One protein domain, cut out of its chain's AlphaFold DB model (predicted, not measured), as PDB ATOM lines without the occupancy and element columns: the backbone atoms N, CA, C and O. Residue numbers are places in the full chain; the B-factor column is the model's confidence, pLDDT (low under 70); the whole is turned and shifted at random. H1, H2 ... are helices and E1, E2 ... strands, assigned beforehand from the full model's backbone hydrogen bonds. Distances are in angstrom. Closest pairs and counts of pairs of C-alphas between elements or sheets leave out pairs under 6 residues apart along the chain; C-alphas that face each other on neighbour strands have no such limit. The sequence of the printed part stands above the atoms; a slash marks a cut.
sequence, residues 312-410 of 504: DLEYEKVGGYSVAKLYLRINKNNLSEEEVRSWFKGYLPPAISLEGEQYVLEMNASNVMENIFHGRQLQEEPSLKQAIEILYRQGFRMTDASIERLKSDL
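AT A GLANCE: This is residues 312 to 410 of the 504 residues of the protein "Dot/Icm T4SS effector" of Legionella nautarum (UniProt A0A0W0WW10). A strongly twisted wall of strands has the helix H3 packed on one face, H4 beside its strand E1, and H1 grazing it near the opposite edge strand, E3. Residues 372 to 377, of which 372 to 374 belong to H2, stick out from this body as the tip of an arm. The 99 printed residues include four named helices and five named strands, along the chain E1 E2 H1 E3 E4 H2 H3 E5 H4; the sheet runs E3 E4 E2 E1 E5 and is mixed, and the class is mixed, helices and strands. The whole is compact, with a radius of gyration of the C-alphas of 13.6 A and spans of 38 by 32 by 23 A.

IN THESE COORDINATES: E1, residues 312 to 318, begins at C-alpha 312 (-55.828, 32.754, -17.579) and is 19.3 A long. E2, residues 325 to 331, is 19.6 A long. H1 is residues 337 to 342, and E3 is residues 351 to 355. E4, residues 358 to 364, is 19.2 A long and ends at C-alpha 364 (-38.807, 39.151, -28.167). H2 is residues 367 to 374. H3, residues 384 to 393, is 14.4 A long. E5 is residues 396 to 398. H4, residues 400 to 410, is 15.1 A long and ends at C-alpha 410 (-40.790, 23.093, -27.666).

HOW THE PARTS SIT: E1 and E2 form an antiparallel hairpin, with N 327 and O 316 2.9 A apart. E4 is antiparallel to E2, with N 361 and O 328 at 2.8 A. E3 and E4 form the other hairpin, with N 360 and O 353 at 2.8 A. Pairing is staggered: E1 pairs with E2 over residues 313 to 318 and with the parallel E5 over residues 312 to 313, where N 313 and O 397 are 3.0 A apart. E2, H1, E3 and E4, H2 H3, E5 are split strand-helix-strand units, with other strands between their two same-way strands; both crossovers are right-handed. H3 on one face of the sheet makes two layers, at a height over the sheet of 7.8 A; its closest C-alphas to E4 are those of Leu 384 and Met 363, 7.6 A apart. H4 stands at the sheet's level; its closest C-alphas to E1 are those of Ser 402 and Tyr 315, 5.3 A apart. H1 only grazes the sheet, with residues 337 to 341, and H2 is not on it. In H1, H3 and H4 every O i to N i+4 pair is within hydrogen-bond range; in H2, 2 of 4 are.

THE WHOLE: The two C-alphas farthest apart, those of Gly 375 and Asp 400, are 39.0 A apart. The printed part has no cut, and no link is long. The mean pLDDT of the printed part is 72.8; residues 312 to 315, 317 to 325, 364 to 379 and 409 to 410 are under 70.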
ATOM      1  N   ASP A 312     -56.358  33.528 -16.458       66.06
ATOM      2  CA  ASP A 312     -55.828  32.754 -17.579       66.06
ATOM      3  C   ASP A 312     -54.660  33.484 -18.253       66.06
ATOM      4  O   ASP A 312     -54.747  34.674 -18.564       66.06
ATOM      5  N   LEU A 313     -53.571  32.742 -18.466       64.50
ATOM      6  CA  LEU A 313     -52.420  33.141 -19.268       64.50
ATOM      7  C   LEU A 313     -52.447  32.372 -20.594       64.50
ATOM      8  O   LEU A 313     -52.319  31.141 -20.591       64.50
ATOM      9  N   GLU A 314     -52.600  33.088 -21.710       69.31
ATOM     10  CA  GLU A 314     -52.568  32.491 -23.050       69.31
ATOM     11  C   GLU A 314     -51.236  32.733 -23.756       69.31
ATOM     12  O   GLU A 314     -50.697  33.837 -23.702       69.31
ATOM     13  N   TYR A 315     -50.727  31.698 -24.427       67.12
ATOM     14  CA  TYR A 315     -49.480  31.736 -25.190       67.12
ATOM     15  C   TYR A 315     -49.743  31.663 -26.701       67.12
ATOM     16  O   TYR A 315     -50.467  30.787 -27.195       67.12
ATOM     17  N   GLU A 316     -49.122  32.568 -27.453       72.38
ATOM     18  CA  GLU A 316     -49.179  32.604 -28.913       72.38
ATOM     19  C   GLU A 316     -47.809  32.962 -29.502       72.38
ATOM     20  O   GLU A 316     -47.147  33.896 -29.049       72.38
ATOM     21  N   LYS A 317     -47.392  32.218 -30.532       64.50
ATOM     22  CA  LYS A 317     -46.198  32.497 -31.334       64.50
ATOM     23  C   LYS A 317     -46.635  33.066 -32.679       64.50
ATOM     24  O   LYS A 317     -47.373  32.403 -33.408       64.50
ATOM     25  N   VAL A 318     -46.148  34.256 -33.034       61.69
ATOM     26  CA  VAL A 318     -46.418  34.875 -34.345       61.69
ATOM     27  C   VAL A 318     -45.092  35.187 -35.036       61.69
ATOM     28  O   VAL A 318     -44.262  35.904 -34.483       61.69
ATOM     29  N   GLY A 319     -44.896  34.654 -36.248       48.94
ATOM     30  CA  GLY A 319     -43.705  34.893 -37.077       48.94
ATOM     31  C   GLY A 319     -42.960  33.625 -37.521       48.94
ATOM     32  O   GLY A 319     -43.220  32.524 -37.032       48.94
ATOM     33  N   GLY A 320     -42.050  33.791 -38.490       46.00
ATOM     34  CA  GLY A 320     -41.104  32.765 -38.958       46.00
ATOM     35  C   GLY A 320     -39.757  32.819 -38.220       46.00
ATOM     36  O   GLY A 320     -39.585  33.610 -37.299       46.00
ATOM     37  N   TYR A 321     -38.795  31.987 -38.636       43.41
ATOM     38  CA  TYR A 321     -37.521  31.748 -37.933       43.41
ATOM     39  C   TYR A 321     -36.659  32.989 -37.624       43.41
ATOM     40  O   TYR A 321     -35.840  32.917 -36.717       43.41
ATOM     41  N   SER A 322     -36.826  34.110 -38.332       36.25
ATOM     42  CA  SER A 322     -35.963  35.291 -38.181       36.25
ATOM     43  C   SER A 322     -36.401  36.286 -37.102       36.25
ATOM     44  O   SER A 322     -35.562  37.038 -36.624       36.25
ATOM     45  N   VAL A 323     -37.681  36.306 -36.703       46.09
ATOM     46  CA  VAL A 323     -38.194  37.188 -35.635       46.09
ATOM     47  C   VAL A 323     -39.365  36.485 -34.947       46.09
ATOM     48  O   VAL A 323     -40.532  36.703 -35.281       46.09
ATOM     49  N   ALA A 324     -39.068  35.572 -34.024       53.53
ATOM     50  CA  ALA A 324     -40.112  34.939 -33.229       53.53
ATOM     51  C   ALA A 324     -40.558  35.904 -32.121       53.53
ATOM     52  O   ALA A 324     -39.787  36.229 -31.218       53.53
ATOM     53  N   LYS A 325     -41.812  36.358 -32.190       68.12
ATOM     54  CA  LYS A 325     -42.454  37.113 -31.112       68.12
ATOM     55  C   LYS A 325     -43.324  36.180 -30.284       68.12
ATOM     56  O   LYS A 325     -44.075  35.374 -30.844       68.12
ATOM     57  N   LEU A 326     -43.205  36.291 -28.967       71.62
ATOM     58  CA  LEU A 326     -43.986  35.527 -28.001       71.62
ATOM     59  C   LEU A 326     -44.986  36.478 -27.361       71.62
ATOM     60  O   LEU A 326     -44.611  37.550 -26.890       71.62
ATOM     61  N   TYR A 327     -46.250  36.079 -27.345       79.31
ATOM     62  CA  TYR A 327     -47.314  36.865 -26.740       79.31
ATOM     63  C   TYR A 327     -47.856  36.128 -25.526       79.31
ATOM     64  O   TYR A 327     -48.234  34.956 -25.614       79.31
ATOM     65  N   LEU A 328     -47.899  36.838 -24.403       81.00
ATOM     66  CA  LEU A 328     -48.573  36.414 -23.186       81.00
ATOM     67  C   LEU A 328     -49.819  37.277 -23.002       81.00
ATOM     68  O   LEU A 328     -49.716  38.491 -22.832       81.00
ATOM     69  N   ARG A 329     -51.001  36.664 -23.046       84.00
ATOM     70  CA  ARG A 329     -52.273  37.379 -22.868       84.00
ATOM     71  C   ARG A 329     -52.766  37.206 -21.441       84.00
ATOM     72  O   ARG A 329     -52.814  36.081 -20.949       84.00
ATOM     73  N   ILE A 330     -53.150  38.307 -20.802       83.56
ATOM     74  CA  ILE A 330     -53.721  38.322 -19.453       83.56
ATOM     75  C   ILE A 330     -55.027  39.117 -19.424       83.56
ATOM     76  O   ILE A 330     -55.127  40.193 -20.011       83.56
ATOM     77  N   ASN A 331     -56.040  38.618 -18.715       83.62
ATOM     78  CA  ASN A 331     -57.297  39.350 -18.536       83.62
ATOM     79  C   ASN A 331     -57.089  40.589 -17.657       83.62
ATOM     80  O   ASN A 331     -56.537  40.490 -16.561       83.62
ATOM     81  N   LYS A 332     -57.590  41.744 -18.108       83.50
ATOM     82  CA  LYS A 332     -57.418  43.029 -17.427       83.50
ATOM     83  C   LYS A 332     -58.009  43.017 -16.022       83.50
ATOM     84  O   LYS A 332     -57.349  43.494 -15.123       83.50
ATOM     85  N   ASN A 333     -59.221  42.497 -15.803       78.44
ATOM     86  CA  ASN A 333     -59.827  42.280 -14.473       78.44
ATOM     87  C   ASN A 333     -59.575  43.391 -13.416       78.44
ATOM     88  O   ASN A 333     -59.318  43.105 -12.249       78.44
ATOM     89  N   ASN A 334     -59.721  44.663 -13.817       79.19
ATOM     90  CA  ASN A 334     -59.446  45.891 -13.038       79.19
ATOM     91  C   ASN A 334     -57.971  46.267 -12.803       79.19
ATOM     92  O   ASN A 334     -57.714  47.282 -12.160       79.19
ATOM     93  N   LEU A 335     -57.020  45.514 -13.341       86.50
ATOM     94  CA  LEU A 335     -55.602  45.852 -13.353       86.50
ATOM     95  C   LEU A 335     -55.358  47.079 -14.234       86.50
ATOM     96  O   LEU A 335     -55.945  47.232 -15.313       86.50
ATOM     97  N   SER A 336     -54.470  47.953 -13.769       92.31
ATOM     98  CA  SER A 336     -53.936  49.047 -14.582       92.31
ATOM     99  C   SER A 336     -52.693  48.597 -15.352       92.31
ATOM    100  O   SER A 336     -51.992  47.679 -14.936       92.31
ATOM    101  N   GLU A 337     -52.375  49.264 -16.463       91.06
ATOM    102  CA  GLU A 337     -51.148  48.966 -17.215       91.06
ATOM    103  C   GLU A 337     -49.897  49.221 -16.357       91.06
ATOM    104  O   GLU A 337     -48.936  48.463 -16.418       91.06
ATOM    105  N   GLU A 338     -49.926  50.256 -15.513       91.56
ATOM    106  CA  GLU A 338     -48.838  50.583 -14.587       91.56
ATOM    107  C   GLU A 338     -48.613  49.469 -13.557       91.56
ATOM    108  O   GLU A 338     -47.471  49.103 -13.276       91.56
ATOM    109  N   GLU A 339     -49.694  48.872 -13.056       92.00
ATOM    110  CA  GLU A 339     -49.634  47.712 -12.167       92.00
ATOM    111  C   GLU A 339     -48.987  46.513 -12.867       92.00
ATOM    112  O   GLU A 339     -48.047  45.934 -12.323       92.00
ATOM    113  N   VAL A 340     -49.384  46.214 -14.108       90.50
ATOM    114  CA  VAL A 340     -48.776  45.133 -14.902       90.50
ATOM    115  C   VAL A 340     -47.291  45.401 -15.171       90.50
ATOM    116  O   VAL A 340     -46.463  44.507 -14.998       90.50
ATOM    117  N   ARG A 341     -46.910  46.638 -15.524       91.31
ATOM    118  CA  ARG A 341     -45.497  47.026 -15.716       91.31
ATOM    119  C   ARG A 341     -44.682  46.884 -14.434       91.31
ATOM    120  O   ARG A 341     -43.520  46.488 -14.495       91.31
ATOM    121  N   SER A 342     -45.279  47.177 -13.279       92.81
ATOM    122  CA  SER A 342     -44.595  47.107 -11.984       92.81
ATOM    123  C   SER A 342     -44.140  45.690 -11.614       92.81
ATOM    124  O   SER A 342     -43.155  45.537 -10.890       92.81
ATOM    125  N   TRP A 343     -44.797  44.654 -12.145       92.94
ATOM    126  CA  TRP A 343     -44.424  43.258 -11.905       92.94
ATOM    127  C   TRP A 343     -43.072  42.885 -12.512       92.94
ATOM    128  O   TRP A 343     -42.392  42.003 -11.995       92.94
ATOM    129  N   PHE A 344     -42.654  43.598 -13.557       89.56
ATOM    130  CA  PHE A 344     -41.381  43.399 -14.249       89.56
ATOM    131  C   PHE A 344     -40.271  44.312 -13.717       89.56
ATOM    132  O   PHE A 344     -39.270  44.542 -14.389       89.56
ATOM    133  N   LYS A 345     -40.420  44.859 -12.502       87.06
ATOM    134  CA  LYS A 345     -39.399  45.717 -11.891       87.06
ATOM    135  C   LYS A 345     -38.050  44.991 -11.816       87.06
ATOM    136  O   LYS A 345     -37.925  43.979 -11.136       87.06
ATOM    137  N   GLY A 346     -37.037  45.570 -12.461       82.88
ATOM    138  CA  GLY A 346     -35.699  44.979 -12.594       82.88
ATOM    139  C   GLY A 346     -35.386  44.511 -14.016       82.88
ATOM    140  O   GLY A 346     -34.215  44.350 -14.335       82.88
ATOM    141  N   TYR A 347     -36.410  44.401 -14.860       82.50
ATOM    142  CA  TYR A 347     -36.327  44.081 -16.281       82.50
ATOM    143  C   TYR A 347     -36.829  45.255 -17.130       82.50
ATOM    144  O   TYR A 347     -37.557  46.119 -16.630       82.50
ATOM    145  N   LEU A 348     -36.483  45.276 -18.420       81.50
ATOM    146  CA  LEU A 348     -37.201  46.104 -19.384       81.50
ATOM    147  C   LEU A 348     -38.603  45.499 -19.523       81.50
ATOM    148  O   LEU A 348     -38.727  44.327 -19.888       81.50
ATOM    149  N   PRO A 349     -39.670  46.237 -19.167       83.81
ATOM    150  CA  PRO A 349     -41.010  45.684 -19.208       83.81
ATOM    151  C   PRO A 349     -41.374  45.340 -20.657       83.81
ATOM    152  O   PRO A 349     -41.072  46.141 -21.549       83.81
ATOM    153  N   PRO A 350     -42.064  44.208 -20.894       85.50
ATOM    154  CA  PRO A 350     -42.505  43.842 -22.233       85.50
ATOM    155  C   PRO A 350     -43.381  44.943 -22.836       85.50
ATOM    156  O   PRO A 350     -44.006  45.743 -22.119       85.50
ATOM    157  N   ALA A 351     -43.447  44.991 -24.166       87.69
ATOM    158  CA  ALA A 351     -44.403  45.863 -24.829       87.69
ATOM    159  C   ALA A 351     -45.817  45.391 -24.466       87.69
ATOM    160  O   ALA A 351     -46.141  44.213 -24.583       87.69
ATOM    161  N   ILE A 352     -46.643  46.309 -23.965       90.88
ATOM    162  CA  ILE A 352     -48.011  46.008 -23.541       90.88
ATOM    163  C   ILE A 352     -48.955  46.675 -24.527       90.88
ATOM    164  O   ILE A 352     -48.914  47.894 -24.694       90.88
ATOM    165  N   SER A 353     -49.814  45.885 -25.157       91.56
ATOM    166  CA  SER A 353     -50.950  46.378 -25.930       91.56
ATOM    167  C   SER A 353     -52.262  45.896 -25.306       91.56
ATOM    168  O   SER A 353     -52.284  44.997 -24.463       91.56
ATOM    169  N   LEU A 354     -53.366  46.553 -25.662       91.25
ATOM    170  CA  LEU A 354     -54.701  46.199 -25.189       91.25
ATOM    171  C   LEU A 354     -55.513  45.638 -26.357       91.25
ATOM    172  O   LEU A 354     -55.748  46.341 -27.340       91.25
ATOM    173  N   GLU A 355     -55.987  44.404 -26.219       88.00
ATOM    174  CA  GLU A 355     -56.874  43.743 -27.177       88.00
ATOM    175  C   GLU A 355     -58.179  43.356 -26.472       88.00
ATOM    176  O   GLU A 355     -58.284  42.334 -25.793       88.00
ATOM    177  N   GLY A 356     -59.193  44.218 -26.586       90.50
ATOM    178  CA  GLY A 356     -60.453  44.050 -25.861       90.50
ATOM    179  C   GLY A 356     -60.257  44.160 -24.345       90.50
ATOM    180  O   GLY A 356     -59.792  45.184 -23.850       90.50
ATOM    181  N   GLU A 357     -60.614  43.102 -23.615       88.44
ATOM    182  CA  GLU A 357     -60.469  43.009 -22.152       88.44
ATOM    183  C   GLU A 357     -59.151  42.338 -21.719       88.44
ATOM    184  O   GLU A 357     -58.988  41.980 -20.551       88.44
ATOM    185  N   GLN A 358     -58.206  42.155 -22.647       87.06
ATOM    186  CA  GLN A 358     -56.924  41.508 -22.389       87.06
ATOM    187  C   GLN A 358     -55.757  42.468 -22.608       87.06
ATOM    188  O   GLN A 358     -55.719  43.211 -23.589       87.06
ATOM    189  N   TYR A 359     -54.775  42.411 -21.710       89.94
ATOM    190  CA  TYR A 359     -53.436  42.896 -22.007       89.94
ATOM    191  C   TYR A 359     -52.674  41.824 -22.772       89.94
ATOM    192  O   TYR A 359     -52.691  40.653 -22.391       89.94
ATOM    193  N   VAL A 360     -51.985  42.244 -23.824       89.88
ATOM    194  CA  VAL A 360     -51.074  41.411 -24.597       89.88
ATOM    195  C   VAL A 360     -49.659  41.894 -24.313       89.88
ATOM    196  O   VAL A 360     -49.318  43.041 -24.598       89.88
ATOM    197  N   LEU A 361     -48.861  41.026 -23.703       89.12
ATOM    198  CA  LEU A 361     -47.455  41.259 -23.412       89.12
ATOM    199  C   LEU A 361     -46.640  40.656 -24.553       89.12
ATOM    200  O   LEU A 361     -46.593  39.436 -24.705       89.12
ATOM    201  N   GLU A 362     -46.038  41.509 -25.364       87.19
ATOM    202  CA  GLU A 362     -45.160  41.125 -26.461       87.19
ATOM    203  C   GLU A 362     -43.719  41.029 -25.951       87.19
ATOM    204  O   GLU A 362     -43.173  41.984 -25.391       87.19
ATOM    205  N   MET A 363     -43.125  39.853 -26.143       80.44
ATOM    206  CA  MET A 363     -41.753  39.528 -25.771       80.44
ATOM    207  C   MET A 363     -40.958  39.123 -27.013       80.44
ATOM    208  O   MET A 363     -41.439  38.342 -27.845       80.44
ATOM    209  N   ASN A 364     -39.719  39.598 -27.119       69.12
ATOM    210  CA  ASN A 364     -38.807  39.151 -28.167       69.12
ATOM    211  C   ASN A 364     -38.163  37.818 -27.769       69.12
ATOM    212  O   ASN A 364     -37.396  37.757 -26.812       69.12
ATOM    213  N   ALA A 365     -38.424  36.742 -28.522       57.22
ATOM    214  CA  ALA A 365     -37.775  35.448 -28.271       57.22
ATOM    215  C   ALA A 365     -36.263  35.483 -28.556       57.22
ATOM    216  O   ALA A 365     -35.514  34.656 -28.055       57.22
ATOM    217  N   SER A 366     -35.819  36.430 -29.385       56.59
ATOM    218  CA  SER A 366     -34.461  36.534 -29.929       56.59
ATOM    219  C   SER A 366     -33.557  37.517 -29.179       56.59
ATOM    220  O   SER A 366     -32.486  37.872 -29.673       56.59
ATOM    221  N   ASN A 367     -33.960  37.974 -27.990       51.12
ATOM    222  CA  ASN A 367     -33.339  39.133 -27.346       51.12
ATOM    223  C   ASN A 367     -31.922  38.906 -26.787       51.12
ATOM    224  O   ASN A 367     -31.300  39.839 -26.282       51.12
ATOM    225  N   VAL A 368     -31.377  37.697 -26.928       46.94
ATOM    226  CA  VAL A 368     -29.960  37.434 -26.662       46.94
ATOM    227  C   VAL A 368     -29.079  38.085 -27.734       46.94
ATOM    228  O   VAL A 368     -28.030  38.622 -27.409       46.94
ATOM    229  N   MET A 369     -29.506  38.127 -29.003       38.81
ATOM    230  CA  MET A 369     -28.664  38.648 -30.091       38.81
ATOM    231  C   MET A 369     -28.702  40.183 -30.183       38.81
ATOM    232  O   MET A 369     -27.651  40.816 -30.184       38.81
ATOM    233  N   GLU A 370     -29.882  40.816 -30.194       43.31
ATOM    234  CA  GLU A 370     -29.989  42.281 -30.372       43.31
ATOM    235  C   GLU A 370     -29.366  43.094 -29.222       43.31
ATOM    236  O   GLU A 370     -28.782  44.155 -29.466       43.31
ATOM    237  N   ASN A 371     -29.411  42.597 -27.981       43.22
ATOM    238  CA  ASN A 371     -28.799  43.284 -26.839       43.22
ATOM    239  C   ASN A 371     -27.264  43.181 -26.833       43.22
ATOM    240  O   ASN A 371     -26.599  44.137 -26.434       43.22
ATOM    241  N   ILE A 372     -26.697  42.091 -27.368       42.59
ATOM    242  CA  ILE A 372     -25.245  41.951 -27.576       42.59
ATOM    243  C   ILE A 372     -24.750  42.941 -28.646       42.59
ATOM    244  O   ILE A 372     -23.676  43.521 -28.497       42.59
ATOM    245  N   PHE A 373     -25.538  43.203 -29.696       39.94
ATOM    246  CA  PHE A 373     -25.137  44.100 -30.792       39.94
ATOM    247  C   PHE A 373     -25.285  45.601 -30.491       39.94
ATOM    248  O   PHE A 373     -24.703  46.426 -31.203       39.94
ATOM    249  N   HIS A 374     -26.050  45.996 -29.467       44.34
ATOM    250  CA  HIS A 374     -26.408  47.404 -29.249       44.34
ATOM    251  C   HIS A 374     -25.834  48.077 -27.997       44.34
ATOM    252  O   HIS A 374     -26.092  49.271 -27.819       44.34
ATOM    253  N   GLY A 375     -25.027  47.385 -27.182       41.31
ATOM    254  CA  GLY A 375     -24.151  48.011 -26.174       41.31
ATOM    255  C   GLY A 375     -24.851  48.984 -25.218       41.31
ATOM    256  O   GLY A 375     -24.290  50.017 -24.849       41.31
ATOM    257  N   ARG A 376     -26.114  48.718 -24.863       40.38
ATOM    258  CA  ARG A 376     -26.817  49.471 -23.821       40.38
ATOM    259  C   ARG A 376     -26.924  48.582 -22.589       40.38
ATOM    260  O   ARG A 376     -27.508  47.509 -22.683       40.38
ATOM    261  N   GLN A 377     -26.533  49.097 -21.420       43.34
ATOM    262  CA  GLN A 377     -27.132  48.687 -20.144       43.34
ATOM    263  C   GLN A 377     -28.603  49.135 -20.116       43.34
ATOM    264  O   GLN A 377     -28.995  50.050 -19.391       43.34
ATOM    265  N   LEU A 378     -29.428  48.552 -20.977       47.00
ATOM    266  CA  LEU A 378     -30.855  48.504 -20.733       47.00
ATOM    267  C   LEU A 378     -31.078  47.361 -19.750       47.00
ATOM    268  O   LEU A 378     -30.365  46.361 -19.777       47.00
ATOM    269  N   GLN A 379     -32.038  47.534 -18.846       58.28
ATOM    270  CA  GLN A 379     -32.560  46.401 -18.092       58.28
ATOM    271  C   GLN A 379     -32.865  45.281 -19.099       58.28
ATOM    272  O   GLN A 379     -33.425  45.560 -20.155       58.28
ATOM    273  N   GLU A 380     -32.440  44.052 -18.830       73.56
ATOM    274  CA  GLU A 380     -32.705  42.939 -19.746       73.56
ATOM    275  C   GLU A 380     -34.225  42.752 -19.863       73.56
ATOM    276  O   GLU A 380     -34.941  42.912 -18.871       73.56
ATOM    277  N   GLU A 381     -34.756  42.460 -21.053       75.56
ATOM    278  CA  GLU A 381     -36.119  41.920 -21.123       75.56
ATOM    279  C   GLU A 381     -36.132  40.557 -20.416       75.56
ATOM    280  O   GLU A 381     -35.159  39.807 -20.521       75.56
ATOM    281  N   PRO A 382     -37.201  40.210 -19.683       77.06
ATOM    282  CA  PRO A 382     -37.261  38.916 -19.022       77.06
ATOM    283  C   PRO A 382     -37.304  37.800 -20.072       77.06
ATOM    284  O   PRO A 382     -38.012  37.912 -21.074       77.06
ATOM    285  N   SER A 383     -36.627  36.680 -19.819       76.00
ATOM    286  CA  SER A 383     -36.829  35.469 -20.620       76.00
ATOM    287  C   SER A 383     -38.279  34.977 -20.498       76.00
ATOM    288  O   SER A 383     -38.979  35.302 -19.531       76.00
ATOM    289  N   LEU A 384     -38.759  34.152 -21.440       74.62
ATOM    290  CA  LEU A 384     -40.122  33.595 -21.374       74.62
ATOM    291  C   LEU A 384     -40.381  32.894 -20.028       74.62
ATOM    292  O   LEU A 384     -41.443  33.070 -19.430       74.62
ATOM    293  N   LYS A 385     -39.392  32.145 -19.522       75.75
ATOM    294  CA  LYS A 385     -39.451  31.495 -18.207       75.75
ATOM    295  C   LYS A 385     -39.624  32.522 -17.089       75.75
ATOM    296  O   LYS A 385     -40.542  32.390 -16.283       75.75
ATOM    297  N   GLN A 386     -38.787  33.559 -17.066       79.50
ATOM    298  CA  GLN A 386     -38.851  34.614 -16.052       79.50
ATOM    299  C   GLN A 386     -40.191  35.357 -16.095       79.50
ATOM    300  O   GLN A 386     -40.788  35.594 -15.048       79.50
ATOM    301  N   ALA A 387     -40.714  35.667 -17.283       79.56
ATOM    302  CA  ALA A 387     -42.020  36.303 -17.418       79.56
ATOM    303  C   ALA A 387     -43.161  35.409 -16.912       79.56
ATOM    304  O   ALA A 387     -44.026  35.883 -16.172       79.56
ATOM    305  N   ILE A 388     -43.145  34.109 -17.232       77.06
ATOM    306  CA  ILE A 388     -44.121  33.146 -16.701       77.06
ATOM    307  C   ILE A 388     -44.013  33.053 -15.173       77.06
ATOM    308  O   ILE A 388     -45.038  33.061 -14.492       77.06
ATOM    309  N   GLU A 389     -42.804  33.013 -14.608       76.56
ATOM    310  CA  GLU A 389     -42.592  32.987 -13.155       76.56
ATOM    311  C   GLU A 389     -43.099  34.263 -12.469       76.56
ATOM    312  O   GLU A 389     -43.750  34.183 -11.422       76.56
ATOM    313  N   ILE A 390     -42.841  35.433 -13.061       82.00
ATOM    314  CA  ILE A 390     -43.344  36.725 -12.583       82.00
ATOM    315  C   ILE A 390     -44.873  36.698 -12.541       82.00
ATOM    316  O   ILE A 390     -45.453  36.964 -11.490       82.00
ATOM    317  N   LEU A 391     -45.531  36.306 -13.636       81.81
ATOM    318  CA  LEU A 391     -46.994  36.239 -13.714       81.81
ATOM    319  C   LEU A 391     -47.576  35.177 -12.770       81.81
ATOM    320  O   LEU A 391     -48.596  35.408 -12.117       81.81
ATOM    321  N   TYR A 392     -46.904  34.038 -12.609       76.88
ATOM    322  CA  TYR A 392     -47.322  32.990 -11.679       76.88
ATOM    323  C   TYR A 392     -47.358  33.486 -10.227       76.88
ATOM    324  O   TYR A 392     -48.307  33.177  -9.493       76.88
ATOM    325  N   ARG A 393     -46.365  34.297  -9.824       82.44
ATOM    326  CA  ARG A 393     -46.316  34.949  -8.500       82.44
ATOM    327  C   ARG A 393     -47.466  35.937  -8.288       82.44
ATOM    328  O   ARG A 393     -47.879  36.119  -7.149       82.44
ATOM    329  N   GLN A 394     -48.021  36.505  -9.361       84.56
ATOM    330  CA  GLN A 394     -49.213  37.366  -9.316       84.56
ATOM    331  C   GLN A 394     -50.537  36.582  -9.358       84.56
ATOM    332  O   GLN A 394     -51.612  37.170  -9.397       84.56
ATOM    333  N   GLY A 395     -50.483  35.245  -9.340       80.00
ATOM    334  CA  GLY A 395     -51.672  34.391  -9.327       80.00
ATOM    335  C   GLY A 395     -52.197  33.996 -10.710       80.00
ATOM    336  O   GLY A 395     -53.212  33.302 -10.778       80.00
ATOM    337  N   PHE A 396     -51.510  34.359 -11.798       79.38
ATOM    338  CA  PHE A 396     -51.849  33.869 -13.136       79.38
ATOM    339  C   PHE A 396     -51.475  32.397 -13.279       79.38
ATOM    340  O   PHE A 396     -50.503  31.912 -12.687       79.38
ATOM    341  N   ARG A 397     -52.260  31.662 -14.060       77.94
ATOM    342  CA  ARG A 397     -52.006  30.255 -14.375       77.94
ATOM    343  C   ARG A 397     -52.151  30.066 -15.877       77.94
ATOM    344  O   ARG A 397     -53.073  30.597 -16.486       77.94
ATOM    345  N   MET A 398     -51.227  29.318 -16.477       74.19
ATOM    346  CA  MET A 398     -51.372  28.931 -17.878       74.19
ATOM    347  C   MET A 398     -52.569  28.001 -18.029       74.19
ATOM    348  O   MET A 398     -52.743  27.079 -17.230       74.19
ATOM    349  N   THR A 399     -53.362  28.226 -19.071       78.56
ATOM    350  CA  THR A 399     -54.420  27.288 -19.446       78.56
ATOM    351  C   THR A 399     -53.804  25.994 -19.975       78.56
ATOM    352  O   THR A 399     -52.729  26.016 -20.579       78.56
ATOM    353  N   ASP A 400     -54.500  24.865 -19.815       74.44
ATOM    354  CA  ASP A 400     -54.040  23.575 -20.354       74.44
ATOM    355  C   ASP A 400     -53.758  23.666 -21.863       74.44
ATOM    356  O   ASP A 400     -52.753  23.150 -22.347       74.44
ATOM    357  N   ALA A 401     -54.587  24.407 -22.605       73.00
ATOM    358  CA  ALA A 401     -54.385  24.659 -24.030       73.00
ATOM    359  C   ALA A 401     -53.064  25.395 -24.326       73.00
ATOM    360  O   ALA A 401     -52.371  25.059 -25.288       73.00
ATOM    361  N   SER A 402     -52.690  26.370 -23.495       72.06
ATOM    362  CA  SER A 402     -51.432  27.115 -23.640       72.06
ATOM    363  C   SER A 402     -50.221  26.278 -23.251       72.06
ATOM    364  O   SER A 402     -49.183  26.374 -23.900       72.06
ATOM    365  N   ILE A 403     -50.358  25.422 -22.233       70.38
ATOM    366  CA  ILE A 403     -49.323  24.458 -21.843       70.38
ATOM    367  C   ILE A 403     -49.068  23.474 -22.987       70.38
ATOM    368  O   ILE A 403     -47.918  23.255 -23.358       70.38
ATOM    369  N   GLU A 404     -50.119  22.899 -23.573       72.31
ATOM    370  CA  GLU A 404     -49.975  21.954 -24.684       72.31
ATOM    371  C   GLU A 404     -49.407  22.624 -25.943       72.31
ATOM    372  O   GLU A 404     -48.562  22.038 -26.620       72.31
ATOM    373  N   ARG A 405     -49.774  23.882 -26.222       73.38
ATOM    374  CA  ARG A 405     -49.168  24.656 -27.314       73.38
ATOM    375  C   ARG A 405     -47.681  24.926 -27.070       73.38
ATOM    376  O   ARG A 405     -46.878  24.676 -27.962       73.38
ATOM    377  N   LEU A 406     -47.306  25.362 -25.865       70.38
ATOM    378  CA  LEU A 406     -45.906  25.589 -25.500       70.38
ATOM    379  C   LEU A 406     -45.084  24.295 -25.607       70.38
ATOM    380  O   LEU A 406     -43.988  24.306 -26.160       70.38
ATOM    381  N   LYS A 407     -45.626  23.160 -25.143       70.75
ATOM    382  CA  LYS A 407     -44.998  21.838 -25.304       70.75
ATOM    383  C   LYS A 407     -44.835  21.449 -26.772       70.75
ATOM    384  O   LYS A 407     -43.797  20.898 -27.127       70.75
ATOM    385  N   SER A 408     -45.839  21.712 -27.607       74.06
ATOM    386  CA  SER A 408     -45.773  21.445 -29.046       74.06
ATOM    387  C   SER A 408     -44.668  22.267 -29.709       74.06
ATOM    388  O   SER A 408     -43.850  21.704 -30.431       74.06
ATOM    389  N   ASP A 409     -44.598  23.568 -29.425       67.69
ATOM    390  CA  ASP A 409     -43.564  24.456 -29.965       67.69
ATOM    391  C   ASP A 409     -42.160  24.041 -29.502       67.69
ATOM    392  O   ASP A 409     -41.229  24.004 -30.308       67.69
ATOM    393  N   LEU A 410     -42.019  23.658 -28.228       64.44
ATOM    394  CA  LEU A 410     -40.790  23.093 -27.666       64.44
ATOM    395  C   LEU A 410     -40.391  21.780 -28.351       64.44
ATOM    396  O   LEU A 410     -39.218  21.576 -28.657       64.44
TER     397      LEU A 410